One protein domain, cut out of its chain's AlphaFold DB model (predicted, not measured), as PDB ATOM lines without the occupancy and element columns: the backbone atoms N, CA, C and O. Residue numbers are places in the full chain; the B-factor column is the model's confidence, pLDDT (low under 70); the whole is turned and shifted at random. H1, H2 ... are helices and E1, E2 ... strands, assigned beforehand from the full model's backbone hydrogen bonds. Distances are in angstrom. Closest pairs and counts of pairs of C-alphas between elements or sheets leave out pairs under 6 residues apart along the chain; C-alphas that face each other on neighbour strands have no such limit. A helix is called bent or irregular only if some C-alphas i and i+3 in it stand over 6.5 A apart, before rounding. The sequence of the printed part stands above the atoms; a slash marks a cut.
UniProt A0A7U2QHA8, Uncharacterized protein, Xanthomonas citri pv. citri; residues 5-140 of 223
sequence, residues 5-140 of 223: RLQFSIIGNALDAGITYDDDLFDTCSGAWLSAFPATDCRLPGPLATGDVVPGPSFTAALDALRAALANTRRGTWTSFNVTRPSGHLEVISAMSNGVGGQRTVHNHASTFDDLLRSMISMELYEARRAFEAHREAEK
ATOM      1  N   ARG A   5      -0.924  35.188  38.696       93.62
ATOM      2  CA  ARG A   5      -2.017  35.073  39.674       93.62
ATOM      3  C   ARG A   5      -2.531  33.643  39.753       93.62
ATOM      4  O   ARG A   5      -2.732  33.127  40.850       93.62
ATOM      5  N   LEU A   6      -2.700  32.993  38.602       94.56
ATOM      6  CA  LEU A   6      -3.104  31.587  38.542       94.56
ATOM      7  C   LEU A   6      -2.012  30.675  39.101       94.56
ATOM      8  O   LEU A   6      -2.317  29.783  39.891       94.56
ATOM      9  N   GLN A   7      -0.742  30.943  38.774       94.75
ATOM     10  CA  GLN A   7       0.387  30.208  39.354       94.75
ATOM     11  C   GLN A   7       0.380  30.286  40.885       94.75
ATOM     12  O   GLN A   7       0.445  29.262  41.560       94.75
ATOM     13  N   PHE A   8       0.259  31.498  41.435       96.44
ATOM     14  CA  PHE A   8       0.246  31.728  42.878       96.44
ATOM     15  C   PHE A   8      -0.968  31.096  43.550       96.44
ATOM     16  O   PHE A   8      -0.833  30.578  44.650       96.44
ATOM     17  N   SER A   9      -2.132  31.082  42.898       96.88
ATOM     18  CA  SER A   9      -3.313  30.410  43.440       96.88
ATOM     19  C   SER A   9      -3.118  28.894  43.548       96.88
ATOM     20  O   SER A   9      -3.406  28.331  44.600       96.88
ATOM     21  N   ILE A  10      -2.596  28.238  42.504       96.88
ATOM     22  CA  ILE A  10      -2.361  26.784  42.511       96.88
ATOM     23  C   ILE A  10      -1.331  26.416  43.586       96.88
ATOM     24  O   ILE A  10      -1.597  25.567  44.436       96.88
ATOM     25  N   ILE A  11      -0.181  27.097  43.582       97.00
ATOM     26  CA  ILE A  11       0.894  26.869  44.555       97.00
ATOM     27  C   ILE A  11       0.428  27.190  45.977       97.00
ATOM     28  O   ILE A  11       0.688  26.418  46.896       97.00
ATOM     29  N   GLY A  12      -0.264  28.315  46.167       95.38
ATOM     30  CA  GLY A  12      -0.752  28.755  47.468       95.38
ATOM     31  C   GLY A  12      -1.673  27.731  48.112       95.38
ATOM     32  O   GLY A  12      -1.440  27.356  49.257       95.38
ATOM     33  N   ASN A  13      -2.628  27.194  47.347       96.00
ATOM     34  CA  ASN A  13      -3.528  26.146  47.824       96.00
ATOM     35  C   ASN A  13      -2.767  24.890  48.285       96.00
ATOM     36  O   ASN A  13      -3.106  24.320  49.319       96.00
ATOM     37  N   ALA A  14      -1.732  24.467  47.550       95.62
ATOM     38  CA  ALA A  14      -0.937  23.296  47.921       95.62
ATOM     39  C   ALA A  14      -0.089  23.538  49.180       95.62
ATOM     40  O   ALA A  14      -0.078  22.709  50.092       95.62
ATOM     41  N   LEU A  15       0.583  24.691  49.271       94.94
ATOM     42  CA  LEU A  15       1.385  25.036  50.448       94.94
ATOM     43  C   LEU A  15       0.519  25.223  51.701       94.94
ATOM     44  O   LEU A  15       0.912  24.792  52.783       94.94
ATOM     45  N   ASP A  16      -0.662  25.834  51.570       95.50
ATOM     46  CA  ASP A  16      -1.599  26.014  52.684       95.50
ATOM     47  C   ASP A  16      -2.222  24.673  53.136       95.50
ATOM     48  O   ASP A  16      -2.592  24.533  54.301       95.50
ATOM     49  N   ALA A  17      -2.253  23.658  52.262       95.25
ATOM     50  CA  ALA A  17      -2.576  22.272  52.614       95.25
ATOM     51  C   ALA A  17      -1.404  21.505  53.269       95.25
ATOM     52  O   ALA A  17      -1.558  20.339  53.630       95.25
ATOM     53  N   GLY A  18      -0.239  22.141  53.447       94.25
ATOM     54  CA  GLY A  18       0.932  21.554  54.104       94.25
ATOM     55  C   GLY A  18       1.840  20.724  53.193       94.25
ATOM     56  O   GLY A  18       2.713  20.014  53.691       94.25
ATOM     57  N   ILE A  19       1.673  20.807  51.872       93.88
ATOM     58  CA  ILE A  19       2.503  20.069  50.912       93.88
ATOM     59  C   ILE A  19       3.833  20.800  50.743       93.88
ATOM     60  O   ILE A  19       3.867  21.949  50.307       93.88
ATOM     61  N   THR A  20       4.938  20.147  51.105       86.38
ATOM     62  CA  THR A  20       6.261  20.797  51.154       86.38
ATOM     63  C   THR A  20       7.340  20.114  50.321       86.38
ATOM     64  O   THR A  20       8.338  20.770  50.010       86.38
ATOM     65  N   TYR A  21       7.164  18.850  49.932       89.62
ATOM     66  CA  TYR A  21       8.104  18.130  49.071       89.62
ATOM     67  C   TYR A  21       7.779  18.350  47.593       89.62
ATOM     68  O   TYR A  21       6.615  18.482  47.220       89.62
ATOM     69  N   ASP A  22       8.812  18.409  46.752       89.62
ATOM     70  CA  ASP A  22       8.653  18.758  45.335       89.62
ATOM     71  C   ASP A  22       7.881  17.686  44.545       89.62
ATOM     72  O   ASP A  22       7.087  18.037  43.672       89.62
ATOM     73  N   ASP A  23       8.047  16.404  44.885       91.50
ATOM     74  CA  ASP A  23       7.300  15.307  44.251       91.50
ATOM     75  C   ASP A  23       5.804  15.369  44.609       91.50
ATOM     76  O   ASP A  23       4.957  15.368  43.717       91.50
ATOM     77  N   ASP A  24       5.474  15.550  45.892       93.69
ATOM     78  CA  ASP A  24       4.084  15.710  46.348       93.69
ATOM     79  C   ASP A  24       3.429  16.964  45.744       93.69
ATOM     80  O   ASP A  24       2.238  16.977  45.410       93.69
ATOM     81  N   LEU A  25       4.212  18.039  45.590       93.75
ATOM     82  CA  LEU A  25       3.769  19.268  44.942       93.75
ATOM     83  C   LEU A  25       3.456  19.020  43.466       93.75
ATOM     84  O   LEU A  25       2.444  19.517  42.974       93.75
ATOM     85  N   PHE A  26       4.295  18.258  42.762       95.12
ATOM     86  CA  PHE A  26       4.027  17.864  41.385       95.12
ATOM     87  C   PHE A  26       2.742  17.040  41.284       95.12
ATOM     88  O   PHE A  26       1.860  17.386  40.494       95.12
ATOM     89  N   ASP A  27       2.606  15.996  42.097       96.06
ATOM     90  CA  ASP A  27       1.446  15.103  42.066       96.06
ATOM     91  C   ASP A  27       0.144  15.854  42.378       96.06
ATOM     92  O   ASP A  27      -0.883  15.629  41.734       96.06
ATOM     93  N   THR A  28       0.197  16.826  43.291       96.81
ATOM     94  CA  THR A  28      -0.968  17.644  43.653       96.81
ATOM     95  C   THR A  28      -1.295  18.707  42.603       96.81
ATOM     96  O   THR A  28      -2.463  18.932  42.277       96.81
ATOM     97  N   CYS A  29      -0.285  19.405  42.081       97.25
ATOM     98  CA  CYS A  29      -0.499  20.602  41.270       97.25
ATOM     99  C   CYS A  29      -0.564  20.322  39.768       97.25
ATOM    100  O   CYS A  29      -1.192  21.102  39.054       97.25
ATOM    101  N   SER A  30       0.072  19.259  39.264       95.50
ATOM    102  CA  SER A  30       0.273  19.034  37.821       95.50
ATOM    103  C   SER A  30      -1.028  19.039  37.012       95.50
ATOM    104  O   SER A  30      -1.078  19.660  35.949       95.50
ATOM    105  N   GLY A  31      -2.104  18.433  37.525       96.50
ATOM    106  CA  GLY A  31      -3.415  18.430  36.867       96.50
ATOM    107  C   GLY A  31      -4.035  19.827  36.752       96.50
ATOM    108  O   GLY A  31      -4.435  20.249  35.665       96.50
ATOM    109  N   ALA A  32      -4.066  20.583  37.855       96.88
ATOM    110  CA  ALA A  32      -4.551  21.966  37.853       96.88
ATOM    111  C   ALA A  32      -3.661  22.876  36.990       96.88
ATOM    112  O   ALA A  32      -4.158  23.745  36.275       96.88
ATOM    113  N   TRP A  33      -2.350  22.632  37.012       96.38
ATOM    114  CA  TRP A  33      -1.362  23.356  36.226       96.38
ATOM    115  C   TRP A  33      -1.559  23.150  34.726       96.38
ATOM    116  O   TRP A  33      -1.597  24.122  33.979       96.38
ATOM    117  N   LEU A  34      -1.747  21.907  34.278       95.12
ATOM    118  CA  LEU A  34      -2.034  21.581  32.879       95.12
ATOM    119  C   LEU A  34      -3.381  22.121  32.400       95.12
ATOM    120  O   LEU A  34      -3.507  22.506  31.240       95.12
ATOM    121  N   SER A  35      -4.372  22.168  33.288       95.88
ATOM    122  CA  SER A  35      -5.668  22.779  32.991       95.88
ATOM    123  C   SER A  35      -5.541  24.292  32.772       95.88
ATOM    124  O   SER A  35      -6.047  24.825  31.785       95.88
ATOM    125  N   ALA A  36      -4.807  24.987  33.650       95.19
ATOM    126  CA  ALA A  36      -4.574  26.429  33.545       95.19
ATOM    127  C   ALA A  36      -3.626  26.798  32.392       95.19
ATOM    128  O   ALA A  36      -3.797  27.823  31.730       95.19
ATOM    129  N   PHE A  37      -2.630  25.951  32.144       93.31
ATOM    130  CA  PHE A  37      -1.601  26.132  31.134       93.31
ATOM    131  C   PHE A  37      -1.529  24.862  30.281       93.31
ATOM    132  O   PHE A  37      -0.737  23.965  30.574       93.31
ATOM    133  N   PRO A  38      -2.340  24.748  29.217       93.62
ATOM    134  CA  PRO A  38      -2.299  23.583  28.342       93.62
ATOM    135  C   PRO A  38      -0.956  23.454  27.611       93.62
ATOM    136  O   PRO A  38      -0.304  24.448  27.278       93.62
ATOM    137  N   ALA A  39      -0.527  22.218  27.356       92.69
ATOM    138  CA  ALA A  39       0.605  21.906  26.484       92.69
ATOM    139  C   ALA A  39       0.091  21.146  25.260       92.69
ATOM    140  O   ALA A  39      -0.801  20.311  25.379       92.69
ATOM    141  N   THR A  40       0.633  21.439  24.083       90.88
ATOM    142  CA  THR A  40       0.310  20.706  22.853       90.88
ATOM    143  C   THR A  40       1.483  19.820  22.474       90.88
ATOM    144  O   THR A  40       2.592  20.334  22.347       90.88
ATOM    145  N   ASP A  41       1.237  18.531  22.240       93.50
ATOM    146  CA  ASP A  41       2.240  17.643  21.649       93.50
ATOM    147  C   ASP A  41       2.490  18.051  20.194       93.50
ATOM    148  O   ASP A  41       1.718  17.749  19.282       93.50
ATOM    149  N   CYS A  42       3.545  18.835  19.997       90.12
ATOM    150  CA  CYS A  42       3.968  19.307  18.693       90.12
ATOM    151  C   CYS A  42       5.469  19.089  18.555       90.12
ATOM    152  O   CYS A  42       6.279  19.845  19.091       90.12
ATOM    153  N   ARG A  43       5.858  18.045  17.827       88.50
ATOM    154  CA  ARG A  43       7.267  17.791  17.541       88.50
ATOM    155  C   ARG A  43       7.721  18.641  16.357       88.50
ATOM    156  O   ARG A  43       7.142  18.545  15.275       88.50
ATOM    157  N   LEU A  44       8.775  19.441  16.526       84.94
ATOM    158  CA  LEU A  44       9.404  20.111  15.384       84.94
ATOM    159  C   LEU A  44      10.010  19.060  14.435       84.94
ATOM    160  O   LEU A  44      10.545  18.053  14.916       84.94
ATOM    161  N   PRO A  45       9.964  19.277  13.105       73.06
ATOM    162  CA  PRO A  45      10.566  18.369  12.133       73.06
ATOM    163  C   PRO A  45      12.042  18.096  12.456       73.06
ATOM    164  O   PRO A  45      12.758  18.987  12.912       73.06
ATOM    165  N   GLY A  46      12.471  16.843  12.265       63.03
ATOM    166  CA  GLY A  46      13.793  16.360  12.674       63.03
ATOM    167  C   GLY A  46      14.977  16.986  11.925       63.03
ATOM    168  O   GLY A  46      14.805  17.780  11.007       63.03
ATOM    169  N   PRO A  47      16.186  16.535  12.275       57.41
ATOM    170  CA  PRO A  47      16.928  17.080  13.401       57.41
ATOM    171  C   PRO A  47      17.374  18.533  13.136       57.41
ATOM    172  O   PRO A  47      17.848  18.866  12.053       57.41
ATOM    173  N   LEU A  48      17.318  19.389  14.163       54.28
ATOM    174  CA  LEU A  48      17.877  20.752  14.097       54.28
ATOM    175  C   LEU A  48      19.412  20.767  13.931       54.28
ATOM    176  O   LEU A  48      19.981  21.794  13.574       54.28
ATOM    177  N   ALA A  49      20.070  19.626  14.161       50.91
ATOM    178  CA  ALA A  49      21.478  19.387  13.879       50.91
ATOM    179  C   ALA A  49      21.641  18.029  13.177       50.91
ATOM    180  O   ALA A  49      21.348  16.978  13.745       50.91
ATOM    181  N   THR A  50      22.100  18.046  11.930       45.84
ATOM    182  CA  THR A  50      22.539  16.847  11.209       45.84
ATOM    183  C   THR A  50      23.997  16.541  11.548       45.84
ATOM    184  O   THR A  50      24.864  17.375  11.288       45.84
ATOM    185  N   GLY A  51      24.269  15.338  12.058       52.59
ATOM    186  CA  GLY A  51      25.622  14.802  12.243       52.59
ATOM    187  C   GLY A  51      26.089  14.692  13.697       52.59
ATOM    188  O   GLY A  51      25.461  15.212  14.616       52.59
ATOM    189  N   ASP A  52      27.203  13.984  13.880       54.16
ATOM    190  CA  ASP A  52      27.883  13.757  15.155       54.16
ATOM    191  C   ASP A  52      28.355  15.084  15.770       54.16
ATOM    192  O   ASP A  52      29.427  15.605  15.455       54.16
ATOM    193  N   VAL A  53      27.546  15.675  16.652       59.31
ATOM    194  CA  VAL A  53      27.942  16.890  17.369       59.31
ATOM    195  C   VAL A  53      28.924  16.512  18.478       59.31
ATOM    196  O   VAL A  53      28.527  15.985  19.513       59.31
ATOM    197  N   VAL A  54      30.210  16.799  18.277       61.16
ATOM    198  CA  VAL A  54      31.240  16.673  19.320       61.16
ATOM    199  C   VAL A  54      31.120  17.855  20.302       61.16
ATOM    200  O   VAL A  54      30.948  18.990  19.849       61.16
ATOM    201  N   PRO A  55      31.221  17.646  21.633       63.09
ATOM    202  CA  PRO A  55      31.264  18.728  22.616       63.09
ATOM    203  C   PRO A  55      32.314  19.789  22.253       63.09
ATOM    204  O   PRO A  55      33.499  19.488  22.121       63.09
ATOM    205  N   GLY A  56      31.869  21.033  22.071       65.06
ATOM    206  CA  GLY A  56      32.685  22.128  21.550       65.06
ATOM    207  C   GLY A  56      31.826  23.263  20.975       65.06
ATOM    208  O   GLY A  56      30.626  23.321  21.245       65.06
ATOM    209  N   PRO A  57      32.401  24.170  20.165       69.88
ATOM    210  CA  PRO A  57      31.663  25.287  19.566       69.88
ATOM    211  C   PRO A  57      30.442  24.857  18.735       69.88
ATOM    212  O   PRO A  57      29.415  25.531  18.756       69.88
ATOM    213  N   SER A  58      30.522  23.706  18.059       70.25
ATOM    214  CA  SER A  58      29.416  23.098  17.303       70.25
ATOM    215  C   SER A  58      28.258  22.649  18.200       70.25
ATOM    216  O   SER A  58      27.098  22.800  17.823       70.25
ATOM    217  N   PHE A  59      28.550  22.158  19.407       75.06
ATOM    218  CA  PHE A  59      27.545  21.796  20.404       75.06
ATOM    219  C   PHE A  59      26.804  23.012  20.950       75.06
ATOM    220  O   PHE A  59      25.575  23.012  21.008       75.06
ATOM    221  N   THR A  60      27.535  24.071  21.301       77.00
ATOM    222  CA  THR A  60      26.922  25.330  21.737       77.00
ATOM    223  C   THR A  60      26.047  25.920  20.631       77.00
ATOM    224  O   THR A  60      24.905  26.275  20.898       77.00
ATOM    225  N   ALA A  61      26.524  25.928  19.380       77.81
ATOM    226  CA  ALA A  61      25.742  26.395  18.237       77.81
ATOM    227  C   ALA A  61      24.467  25.561  18.008       77.81
ATOM    228  O   ALA A  61      23.408  26.127  17.748       77.81
ATOM    229  N   ALA A  62      24.537  24.233  18.157       75.62
ATOM    230  CA  ALA A  62      23.366  23.360  18.072       75.62
ATOM    231  C   ALA A  62      22.354  23.641  19.199       75.62
ATOM    232  O   ALA A  62      21.149  23.694  18.953       75.62
ATOM    233  N   LEU A  63      22.832  23.882  20.425       77.69
ATOM    234  CA  LEU A  63      21.977  24.284  21.542       77.69
ATOM    235  C   LEU A  63      21.336  25.658  21.325       77.69
ATOM    236  O   LEU A  63      20.172  25.848  21.675       77.69
ATOM    237  N   ASP A  64      22.062  26.615  20.755       79.94
ATOM    238  CA  ASP A  64      21.526  27.945  20.473       79.94
ATOM    239  C   ASP A  64      20.516  27.916  19.323       79.94
ATOM    240  O   ASP A  64      19.461  28.542  19.428       79.94
ATOM    241  N   ALA A  65      20.759  27.118  18.280       79.19
ATOM    242  CA  ALA A  65      19.783  26.866  17.220       79.19
ATOM    243  C   ALA A  65      18.509  26.203  17.769       79.19
ATOM    244  O   ALA A  65      17.399  26.613  17.434       79.19
ATOM    245  N   LEU A  66      18.662  25.233  18.675       79.19
ATOM    246  CA  LEU A  66      17.552  24.602  19.387       79.19
ATOM    247  C   LEU A  66      16.739  25.616  20.203       79.19
ATOM    248  O   LEU A  66      15.510  25.638  20.125       79.19
ATOM    249  N   ARG A  67      17.416  26.477  20.970       79.12
ATOM    250  CA  ARG A  67      16.769  27.550  21.739       79.12
ATOM    251  C   ARG A  67      16.019  28.502  20.824       79.12
ATOM    252  O   ARG A  67      14.861  28.793  21.090       79.12
ATOM    253  N   ALA A  68      16.653  28.947  19.743       81.00
ATOM    254  CA  ALA A  68      16.042  29.847  18.775       81.00
ATOM    255  C   ALA A  68      14.794  29.226  18.134       81.00
ATOM    256  O   ALA A  68      13.766  29.893  18.027       81.00
ATOM    257  N   ALA A  69      14.853  27.937  17.782       81.12
ATOM    258  CA  ALA A  69      13.720  27.213  17.218       81.12
ATOM    259  C   ALA A  69      12.540  27.114  18.196       81.12
ATOM    260  O   ALA A  69      11.395  27.190  17.767       81.12
ATOM    261  N   LEU A  70      12.801  26.978  19.502       83.69
ATOM    262  CA  LEU A  70      11.760  26.850  20.526       83.69
ATOM    263  C   LEU A  70      11.272  28.191  21.099       83.69
ATOM    264  O   LEU A  70      10.137  28.246  21.574       83.69
ATOM    265  N   ALA A  71      12.072  29.261  21.034       81.62
ATOM    266  CA  ALA A  71      11.877  30.516  21.773       81.62
ATOM    267  C   ALA A  71      10.494  31.168  21.600       81.62
ATOM    268  O   ALA A  71      10.001  31.804  22.527       81.62
ATOM    269  N   ASN A  72       9.853  30.975  20.446       77.38
ATOM    270  CA  ASN A  72       8.553  31.573  20.121       77.38
ATOM    271  C   ASN A  72       7.492  30.532  19.739       77.38
ATOM    272  O   ASN A  72       6.490  30.849  19.099       77.38
ATOM    273  N   THR A  73       7.722  29.270  20.097       86.25
ATOM    274  CA  THR A  73       6.780  28.185  19.816       86.25
ATOM    275  C   THR A  73       5.758  28.033  20.934       86.25
ATOM    276  O   THR A  73       5.960  28.489  22.062       86.25
ATOM    277  N   ARG A  74       4.641  27.372  20.620       89.44
ATOM    278  CA  ARG A  74       3.590  27.082  21.600       89.44
ATOM    279  C   ARG A  74       4.122  26.173  22.706       89.44
ATOM    280  O   ARG A  74       4.983  25.328  22.456       89.44
ATOM    281  N   ARG A  75       3.560  26.304  23.907       90.56
ATOM    282  CA  ARG A  75       3.875  25.422  25.034       90.56
ATOM    283  C   ARG A  75       3.624  23.954  24.670       90.56
ATOM    284  O   ARG A  75       2.598  23.634  24.071       90.56
ATOM    285  N   GLY A  76       4.563  23.079  25.019       89.81
ATOM    286  CA  GLY A  76       4.562  21.665  24.634       89.81
ATOM    287  C   GLY A  76       5.265  21.371  23.304       89.81
ATOM    288  O   GLY A  76       5.550  20.213  23.023       89.81
ATOM    289  N   THR A  77       5.623  22.387  22.506       91.06
ATOM    290  CA  THR A  77       6.419  22.152  21.290       91.06
ATOM    291  C   THR A  77       7.788  21.605  21.673       91.06
ATOM    292  O   THR A  77       8.455  22.199  22.515       91.06
ATOM    293  N   TRP A  78       8.234  20.504  21.077       88.94
ATOM    294  CA  TRP A  78       9.460  19.822  21.490       88.94
ATOM    295  C   TRP A  78      10.262  19.284  20.311       88.94
ATOM    296  O   TRP A  78       9.784  19.189  19.182       88.94
ATOM    297  N   THR A  79      11.527  18.967  20.555       85.25
ATOM    298  CA  THR A  79      12.421  18.390  19.547       85.25
ATOM    299  C   THR A  79      13.619  17.719  20.206       85.25
ATOM    300  O   THR A  79      13.840  17.853  21.410       85.25
ATOM    301  N   SER A  80      14.382  16.980  19.409       80.69
ATOM    302  CA  SER A  80      15.532  16.207  19.857       80.69
ATOM    303  C   SER A  80      16.634  16.199  18.800       80.69
ATOM    304  O   SER A  80      16.336  16.158  17.604       80.69
ATOM    305  N   PHE A  81      17.894  16.152  19.220       76.81
ATOM    306  CA  PHE A  81      19.029  15.907  18.330       76.81
ATOM    307  C   PHE A  81      20.039  14.960  18.977       76.81
ATOM    308  O   PHE A  81      20.127  14.862  20.202       76.81
ATOM    309  N   ASN A  82      20.793  14.253  18.140       77.62
ATOM    310  CA  ASN A  82      21.810  13.316  18.594       77.62
ATOM    311  C   ASN A  82      23.156  14.027  18.772       77.62
ATOM    312  O   ASN A  82      23.499  14.945  18.028       77.62
ATOM    313  N   VAL A  83      23.923  13.574  19.751       76.06
ATOM    314  CA  VAL A  83      25.240  14.081  20.129       76.06
ATOM    315  C   VAL A  83      26.157  12.882  20.253       76.06
ATOM    316  O   VAL A  83      25.894  11.984  21.046       76.06
ATOM    317  N   THR A  84      27.248  12.871  19.503       75.62
ATOM    318  CA  THR A  84      28.239  11.799  19.600       75.62
ATOM    319  C   THR A  84      29.427  12.329  20.379       75.62
ATOM    320  O   THR A  84      30.121  13.257  19.960       75.62
ATOM    321  N   ARG A  85      29.645  11.765  21.566       73.50
ATOM    322  CA  ARG A  85      30.763  12.147  22.430       73.50
ATOM    323  C   ARG A  85      32.103  11.758  21.793       73.50
ATOM    324  O   ARG A  85      32.142  10.835  20.984       73.50
ATOM    325  N   PRO A  86      33.231  12.359  22.228       72.62
ATOM    326  CA  PRO A  86      34.561  11.987  21.736       72.62
ATOM    327  C   PRO A  86      34.897  10.501  21.947       72.62
ATOM    328  O   PRO A  86      35.734   9.951  21.247       72.62
ATOM    329  N   SER A  87      34.227   9.845  22.901       76.69
ATOM    330  CA  SER A  87      34.332   8.408  23.170       76.69
ATOM    331  C   SER A  87      33.553   7.517  22.189       76.69
ATOM    332  O   SER A  87      33.548   6.303  22.366       76.69
ATOM    333  N   GLY A  88      32.839   8.090  21.213       72.94
ATOM    334  CA  GLY A  88      31.933   7.371  20.309       72.94
ATOM    335  C   GLY A  88      30.557   7.048  20.908       72.94
ATOM    336  O   GLY A  88      29.744   6.400  20.259       72.94
ATOM    337  N   HIS A  89      30.274   7.493  22.138       77.12
ATOM    338  CA  HIS A  89      28.974   7.287  22.781       77.12
ATOM    339  C   HIS A  89      27.919   8.250  22.219       77.12
ATOM    340  O   HIS A  89      28.110   9.467  22.277       77.12
ATOM    341  N   LEU A  90      26.797   7.707  21.742       74.94
ATOM    342  CA  LEU A  90      25.648   8.471  21.260       74.94
ATOM    343  C   LEU A  90      24.744   8.881  22.431       74.94
ATOM    344  O   LEU A  90      24.288   8.043  23.202       74.94
ATOM    345  N   GLU A  91      24.453  10.168  22.543       77.94
ATOM    346  CA  GLU A  91      23.454  10.732  23.448       77.94
ATOM    347  C   GLU A  91      22.364  11.417  22.633       77.94
ATOM    348  O   GLU A  91      22.631  12.006  21.589       77.94
ATOM    349  N   VAL A  92      21.127  11.366  23.112       78.44
ATOM    350  CA  VAL A  92      20.023  12.131  22.525       78.44
ATOM    351  C   VAL A  92      19.721  13.267  23.470       78.44
ATOM    352  O   VAL A  92      19.425  12.993  24.622       78.44
ATOM    353  N   ILE A  93      19.767  14.504  22.989       80.44
ATOM    354  CA  ILE A  93      19.326  15.678  23.737       80.44
ATOM    355  C   ILE A  93      17.933  16.048  23.267       80.44
ATOM    356  O   ILE A  93      17.728  16.316  22.086       80.44
ATOM    357  N   SER A  94      17.004  16.120  24.211       82.94
ATOM    358  CA  SER A  94      15.627  16.553  23.978       82.94
ATOM    359  C   SER A  94      15.359  17.898  24.661       82.94
ATOM    360  O   SER A  94      16.050  18.262  25.613       82.94
ATOM    361  N   ALA A  95      14.396  18.670  24.160       83.94
ATOM    362  CA  ALA A  95      13.946  19.911  24.789       83.94
ATOM    363  C   ALA A  95      12.500  20.246  24.407       83.94
ATOM    364  O   ALA A  95      12.036  19.860  23.335       83.94
ATOM    365  N   MET A  96      11.821  21.009  25.268       87.94
ATOM    366  CA  MET A  96      10.427  21.423  25.113       87.94
ATOM    367  C   MET A  96      10.265  22.924  25.392       87.94
ATOM    368  O   MET A  96      10.966  23.502  26.214       87.94
ATOM    369  N   SER A  97       9.347  23.581  24.692       88.75
ATOM    370  CA  SER A  97       8.975  24.972  24.926       88.75
ATOM    371  C   SER A  97       7.937  25.077  26.038       88.75
ATOM    372  O   SER A  97       6.895  24.425  25.984       88.75
ATOM    373  N   ASN A  98       8.175  25.986  26.983       87.19
ATOM    374  CA  ASN A  98       7.205  26.421  27.992       87.19
ATOM    375  C   ASN A  98       6.301  27.577  27.506       87.19
ATOM    376  O   ASN A  98       5.462  28.076  28.250       87.19
ATOM    377  N   GLY A  99       6.474  28.042  26.261       82.62
ATOM    378  CA  GLY A  99       5.725  29.169  25.698       82.62
ATOM    379  C   GLY A  99       6.174  30.564  26.162       82.62
ATOM    380  O   GLY A  99       5.483  31.542  25.879       82.62
ATOM    381  N   VAL A 100       7.304  30.692  26.874       74.44
ATOM    382  CA  VAL A 100       7.836  31.985  27.372       74.44
ATOM    383  C   VAL A 100       9.344  32.143  27.108       74.44
ATOM    384  O   VAL A 100      10.038  32.846  27.832       74.44
ATOM    385  N   GLY A 101       9.882  31.503  26.068       59.84
ATOM    386  CA  GLY A 101      11.307  31.633  25.728       59.84
ATOM    387  C   GLY A 101      12.216  30.538  26.289       59.84
ATOM    388  O   GLY A 101      13.433  30.633  26.147       59.84
ATOM    389  N   GLY A 102      11.637  29.461  26.828       57.31
ATOM    390  CA  GLY A 102      12.293  28.161  26.922       57.31
ATOM    391  C   GLY A 102      12.661  27.733  28.334       57.31
ATOM    392  O   GLY A 102      13.275  28.474  29.099       57.31
ATOM    393  N   GLN A 103      12.380  26.466  28.633       58.28
ATOM    394  CA  GLN A 103      13.198  25.752  29.591       58.28
ATOM    395  C   GLN A 103      13.411  24.298  29.190       58.28
ATOM    396  O   GLN A 103      12.683  23.703  28.412       58.28
ATOM    397  N   ARG A 104      14.536  23.795  29.675       64.38
ATOM    398  CA  ARG A 104      15.368  22.746  29.121       64.38
ATOM    399  C   ARG A 104      15.333  21.563  30.073       64.38
ATOM    400  O   ARG A 104      15.904  21.669  31.155       64.38
ATOM    401  N   THR A 105      14.812  20.433  29.613       55.72
ATOM    402  CA  THR A 105      15.136  19.135  30.210       55.72
ATOM    403  C   THR A 105      15.990  18.354  29.238       55.72
ATOM    404  O   THR A 105      15.488  17.754  28.296       55.72
ATOM    405  N   VAL A 106      17.306  18.389  29.459       57.16
ATOM    406  CA  VAL A 106      18.224  17.521  28.723       57.16
ATOM    407  C   VAL A 106      18.184  16.157  29.375       57.16
ATOM    408  O   VAL A 106      18.756  15.950  30.442       57.16
ATOM    409  N   HIS A 107      17.512  15.235  28.713       61.19
ATOM    410  CA  HIS A 107      17.757  13.818  28.910       61.19
ATOM    411  C   HIS A 107      18.935  13.416  28.027       61.19
ATOM    412  O   HIS A 107      19.162  14.062  27.011       61.19
ATOM    413  N   ASN A 108      19.673  12.373  28.415       62.81
ATOM    414  CA  ASN A 108      20.715  11.757  27.579       62.81
ATOM    415  C   ASN A 108      20.177  10.522  26.830       62.81
ATOM    416  O   ASN A 108      20.939   9.645  26.431       62.81
ATOM    417  N   HIS A 109      18.858  10.421  26.687       67.38
ATOM    418  CA  HIS A 109      18.156   9.330  26.024       67.38
ATOM    419  C   HIS A 109      16.957   9.884  25.254       67.38
ATOM    420  O   HIS A 109      16.530  11.020  25.470       67.38
ATOM    421  N   ALA A 110      16.428   9.080  24.334       69.31
ATOM    422  CA  ALA A 110      15.204   9.416  23.627       69.31
ATOM    423  C   ALA A 110      14.049   9.517  24.633       69.31
ATOM    424  O   ALA A 110      13.670   8.517  25.237       69.31
ATOM    425  N   SER A 111      13.525  10.726  24.820       81.06
ATOM    426  CA  SER A 111      12.414  11.007  25.729       81.06
ATOM    427  C   SER A 111      11.101  11.038  24.965       81.06
ATOM    428  O   SER A 111      11.048  11.496  23.820       81.06
ATOM    429  N   THR A 112      10.039  10.570  25.607       88.31
ATOM    430  CA  THR A 112       8.676  10.750  25.109       88.31
ATOM    431  C   THR A 112       8.199  12.183  25.354       88.31
ATOM    432  O   THR A 112       8.815  12.942  26.108       88.31
ATOM    433  N   PHE A 113       7.086  12.565  24.723       89.81
ATOM    434  CA  PHE A 113       6.423  13.831  25.033       89.81
ATOM    435  C   PHE A 113       6.070  13.926  26.524       89.81
ATOM    436  O   PHE A 113       6.339  14.953  27.137       89.81
ATOM    437  N   ASP A 114       5.554  12.846  27.118       91.62
ATOM    438  CA  ASP A 114       5.146  12.817  28.526       91.62
ATOM    439  C   ASP A 114       6.333  12.991  29.485       91.62
ATOM    440  O   ASP A 114       6.217  13.719  30.471       91.62
ATOM    441  N   ASP A 115       7.497  12.407  29.173       89.25
ATOM    442  CA  ASP A 115       8.723  12.594  29.966       89.25
ATOM    443  C   ASP A 115       9.146  14.070  29.992       89.25
ATOM    444  O   ASP A 115       9.450  14.644  31.045       89.25
ATOM    445  N   LEU A 116       9.127  14.702  28.815       88.62
ATOM    446  CA  LEU A 116       9.483  16.108  28.651       88.62
ATOM    447  C   LEU A 116       8.447  17.028  29.295       88.62
ATOM    448  O   LEU A 116       8.816  18.009  29.942       88.62
ATOM    449  N   LEU A 117       7.164  16.698  29.155       91.75
ATOM    450  CA  LEU A 117       6.058  17.441  29.742       91.75
ATOM    451  C   LEU A 117       6.126  17.405  31.266       91.75
ATOM    452  O   LEU A 117       6.043  18.457  31.903       91.75
ATOM    453  N   ARG A 118       6.330  16.216  31.850       91.88
ATOM    454  CA  ARG A 118       6.517  16.042  33.292       91.88
ATOM    455  C   ARG A 118       7.652  16.924  33.782       91.88
ATOM    456  O   ARG A 118       7.453  17.716  34.695       91.88
ATOM    457  N   SER A 119       8.817  16.836  33.147       88.88
ATOM    458  CA  SER A 119       9.965  17.608  33.602       88.88
ATOM    459  C   SER A 119       9.782  19.120  33.438       88.88
ATOM    460  O   SER A 119      10.148  19.868  34.347       88.88
ATOM    461  N   MET A 120       9.173  19.573  32.338       90.25
ATOM    462  CA  MET A 120       8.830  20.983  32.144       90.25
ATOM    463  C   MET A 120       7.925  21.484  33.275       90.25
ATOM    464  O   MET A 120       8.224  22.509  33.883       90.25
ATOM    465  N   ILE A 121       6.858  20.747  33.598       92.12
ATOM    466  CA  ILE A 121       5.923  21.115  34.670       92.12
ATOM    467  C   ILE A 121       6.615  21.106  36.035       92.12
ATOM    468  O   ILE A 121       6.417  22.040  36.806       92.12
ATOM    469  N   SER A 122       7.442  20.100  36.345       91.56
ATOM    470  CA  SER A 122       8.191  20.056  37.609       91.56
ATOM    471  C   SER A 122       9.033  21.313  37.802       91.56
ATOM    472  O   SER A 122       9.035  21.902  38.882       91.56
ATOM    473  N   MET A 123       9.710  21.759  36.742       89.69
ATOM    474  CA  MET A 123      10.496  22.983  36.792       89.69
ATOM    475  C   MET A 123       9.591  24.212  36.968       89.69
ATOM    476  O   MET A 123       9.798  25.009  37.882       89.69
ATOM    477  N   GLU A 124       8.553  24.357  36.144       91.38
ATOM    478  CA  GLU A 124       7.606  25.477  36.233       91.38
ATOM    479  C   GLU A 124       6.996  25.613  37.644       91.38
ATOM    480  O   GLU A 124       6.908  26.722  38.179       91.38
ATOM    481  N   LEU A 125       6.632  24.492  38.276       93.81
ATOM    482  CA  LEU A 125       6.126  24.449  39.649       93.81
ATOM    483  C   LEU A 125       7.185  24.874  40.669       93.81
ATOM    484  O   LEU A 125       6.881  25.653  41.572       93.81
ATOM    485  N   TYR A 126       8.426  24.408  40.516       92.38
ATOM    486  CA  TYR A 126       9.541  24.808  41.373       92.38
ATOM    487  C   TYR A 126       9.793  26.327  41.318       92.38
ATOM    488  O   TYR A 126       9.914  26.988  42.354       92.38
ATOM    489  N   GLU A 127       9.830  26.908  40.117       92.19
ATOM    490  CA  GLU A 127       9.992  28.354  39.929       92.19
ATOM    491  C   GLU A 127       8.822  29.143  40.526       92.19
ATOM    492  O   GLU A 127       9.035  30.130  41.241       92.19
ATOM    493  N   ALA A 128       7.590  28.689  40.287       93.81
ATOM    494  CA  ALA A 128       6.393  29.325  40.817       93.81
ATOM    495  C   ALA A 128       6.327  29.259  42.347       93.81
ATOM    496  O   ALA A 128       6.011  30.267  42.984       93.81
ATOM    497  N   ARG A 129       6.703  28.121  42.947       95.31
ATOM    498  CA  ARG A 129       6.854  27.964  44.399       95.31
ATOM    499  C   ARG A 129       7.813  28.995  44.963       95.31
ATOM    500  O   ARG A 129       7.445  29.750  45.860       95.31
ATOM    501  N   ARG A 130       9.021  29.077  44.405       94.25
ATOM    502  CA  ARG A 130      10.030  30.038  44.858       94.25
ATOM    503  C   ARG A 130       9.557  31.483  44.747       94.25
ATOM    504  O   ARG A 130       9.819  32.281  45.648       94.25
ATOM    505  N   ALA A 131       8.883  31.828  43.653       94.06
ATOM    506  CA  ALA A 131       8.336  33.164  43.456       94.06
ATOM    507  C   ALA A 131       7.227  33.484  44.473       94.06
ATOM    508  O   ALA A 131       7.211  34.579  45.034       94.06
ATOM    509  N   PHE A 132       6.340  32.528  44.752       95.62
ATOM    510  CA  PHE A 132       5.254  32.685  45.717       95.62
ATOM    511  C   PHE A 132       5.758  32.783  47.165       95.62
ATOM    512  O   PHE A 132       5.333  33.662  47.913       95.62
ATOM    513  N   GLU A 133       6.711  31.941  47.567       94.19
ATOM    514  CA  GLU A 133       7.341  32.018  48.890       94.19
ATOM    515  C   GLU A 133       8.052  33.363  49.091       94.19
ATOM    516  O   GLU A 133       7.881  34.007  50.128       94.19
ATOM    517  N   ALA A 134       8.791  33.838  48.079       92.69
ATOM    518  CA  ALA A 134       9.420  35.156  48.110       92.69
ATOM    519  C   ALA A 134       8.387  36.290  48.223       92.69
ATOM    520  O   ALA A 134       8.623  37.264  48.941       92.69
ATOM    521  N   HIS A 135       7.238  36.155  47.553       94.31
ATOM    522  CA  HIS A 135       6.132  37.102  47.652       94.31
ATOM    523  C   HIS A 135       5.543  37.142  49.071       94.31
ATOM    524  O   HIS A 135       5.503  38.217  49.669       94.31
ATOM    525  N   ARG A 136       5.201  35.988  49.667       93.94
ATOM    526  CA  ARG A 136       4.712  35.920  51.062       93.94
ATOM    527  C   ARG A 136       5.721  36.495  52.054       93.94
ATOM    528  O   ARG A 136       5.346  37.159  53.018       93.94
ATOM    529  N   GLU A 137       7.007  36.231  51.844       93.19
ATOM    530  CA  GLU A 137       8.072  36.748  52.705       93.19
ATOM    531  C   GLU A 137       8.174  38.281  52.630       93.19
ATOM    532  O   GLU A 137       8.347  38.946  53.659       93.19
ATOM    533  N   ALA A 138       8.021  38.849  51.429       93.75
ATOM    534  CA  ALA A 138       7.970  40.291  51.224       93.75
ATOM    535  C   ALA A 138       6.731  40.914  51.884       93.75
ATOM    536  O   ALA A 138       6.864  41.891  52.619       93.75
ATOM    537  N   GLU A 139       5.546  40.318  51.724       94.56
ATOM    538  CA  GLU A 139       4.312  40.795  52.366       94.56
ATOM    539  C   GLU A 139       4.421  40.817  53.897       94.56
ATOM    540  O   GLU A 139       4.077  41.816  54.538       94.56
ATOM    541  N   LYS A 140       4.973  39.757  54.503       94.31
ATOM    542  CA  LYS A 140       5.250  39.713  55.952       94.31
ATOM    543  C   LYS A 140       6.202  40.827  56.377       94.31
ATOM    544  O   LYS A 140       6.008  41.456  57.416       94.31
TER     545      LYS A 140
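This is residues 5 to 140 of the 223 residues of an uncharacterized protein of Xanthomonas citri pv. citri (UniProt A0A7U2QHA8). Two lobes are joined by long helix H4: the helical hairpin H1 H2 packs across H4, and the strand hairpin E1 E2, H3 over one face, meets H4's first residues. The 136 printed residues, mostly helix, run H1 H2 H3 E1 E2 H4, with antiparallel strands. The whole is elongated, 52 by 27 by 24 A, only just loose, close to compact, with radius of gyration of the C-alphas 17.1 A.

H1, residues 5 to 16, begins at C-alpha 5 (-2.017, 35.073, 39.674). H2 is 22 to 36, irregular, C-alphas 28 and 31 being 7.3 A apart; H3 57 to 70; E1 77 to 84; E2 90 to 96. H4, 113 to 140, 40.3 A, ends at C-alpha 140 (5.250, 39.713, 55.952).

H1 and H2 touch, closest C-alphas Ile 10 and Cys 29, 6.6 A. H4 touches H2 about perpendicular, 81 degrees, closest C-alphas Phe 26 and Ser 122, 6.0 A. Across E1 and E2, N 81 and O 93 are within hydrogen-bond range, 2.9 A. Every O i to N i+4 pair is within range in H1, H3 and H4; H2 has 9 of 11.

The farthest C-alphas, Gly 88 and Lys 140, are 55.0 A apart. The printed part has no cut. Links H2 to H3 and E2 to H4 are long. pLDDT is under 70 in residues 46 to 57 and 101 to 110.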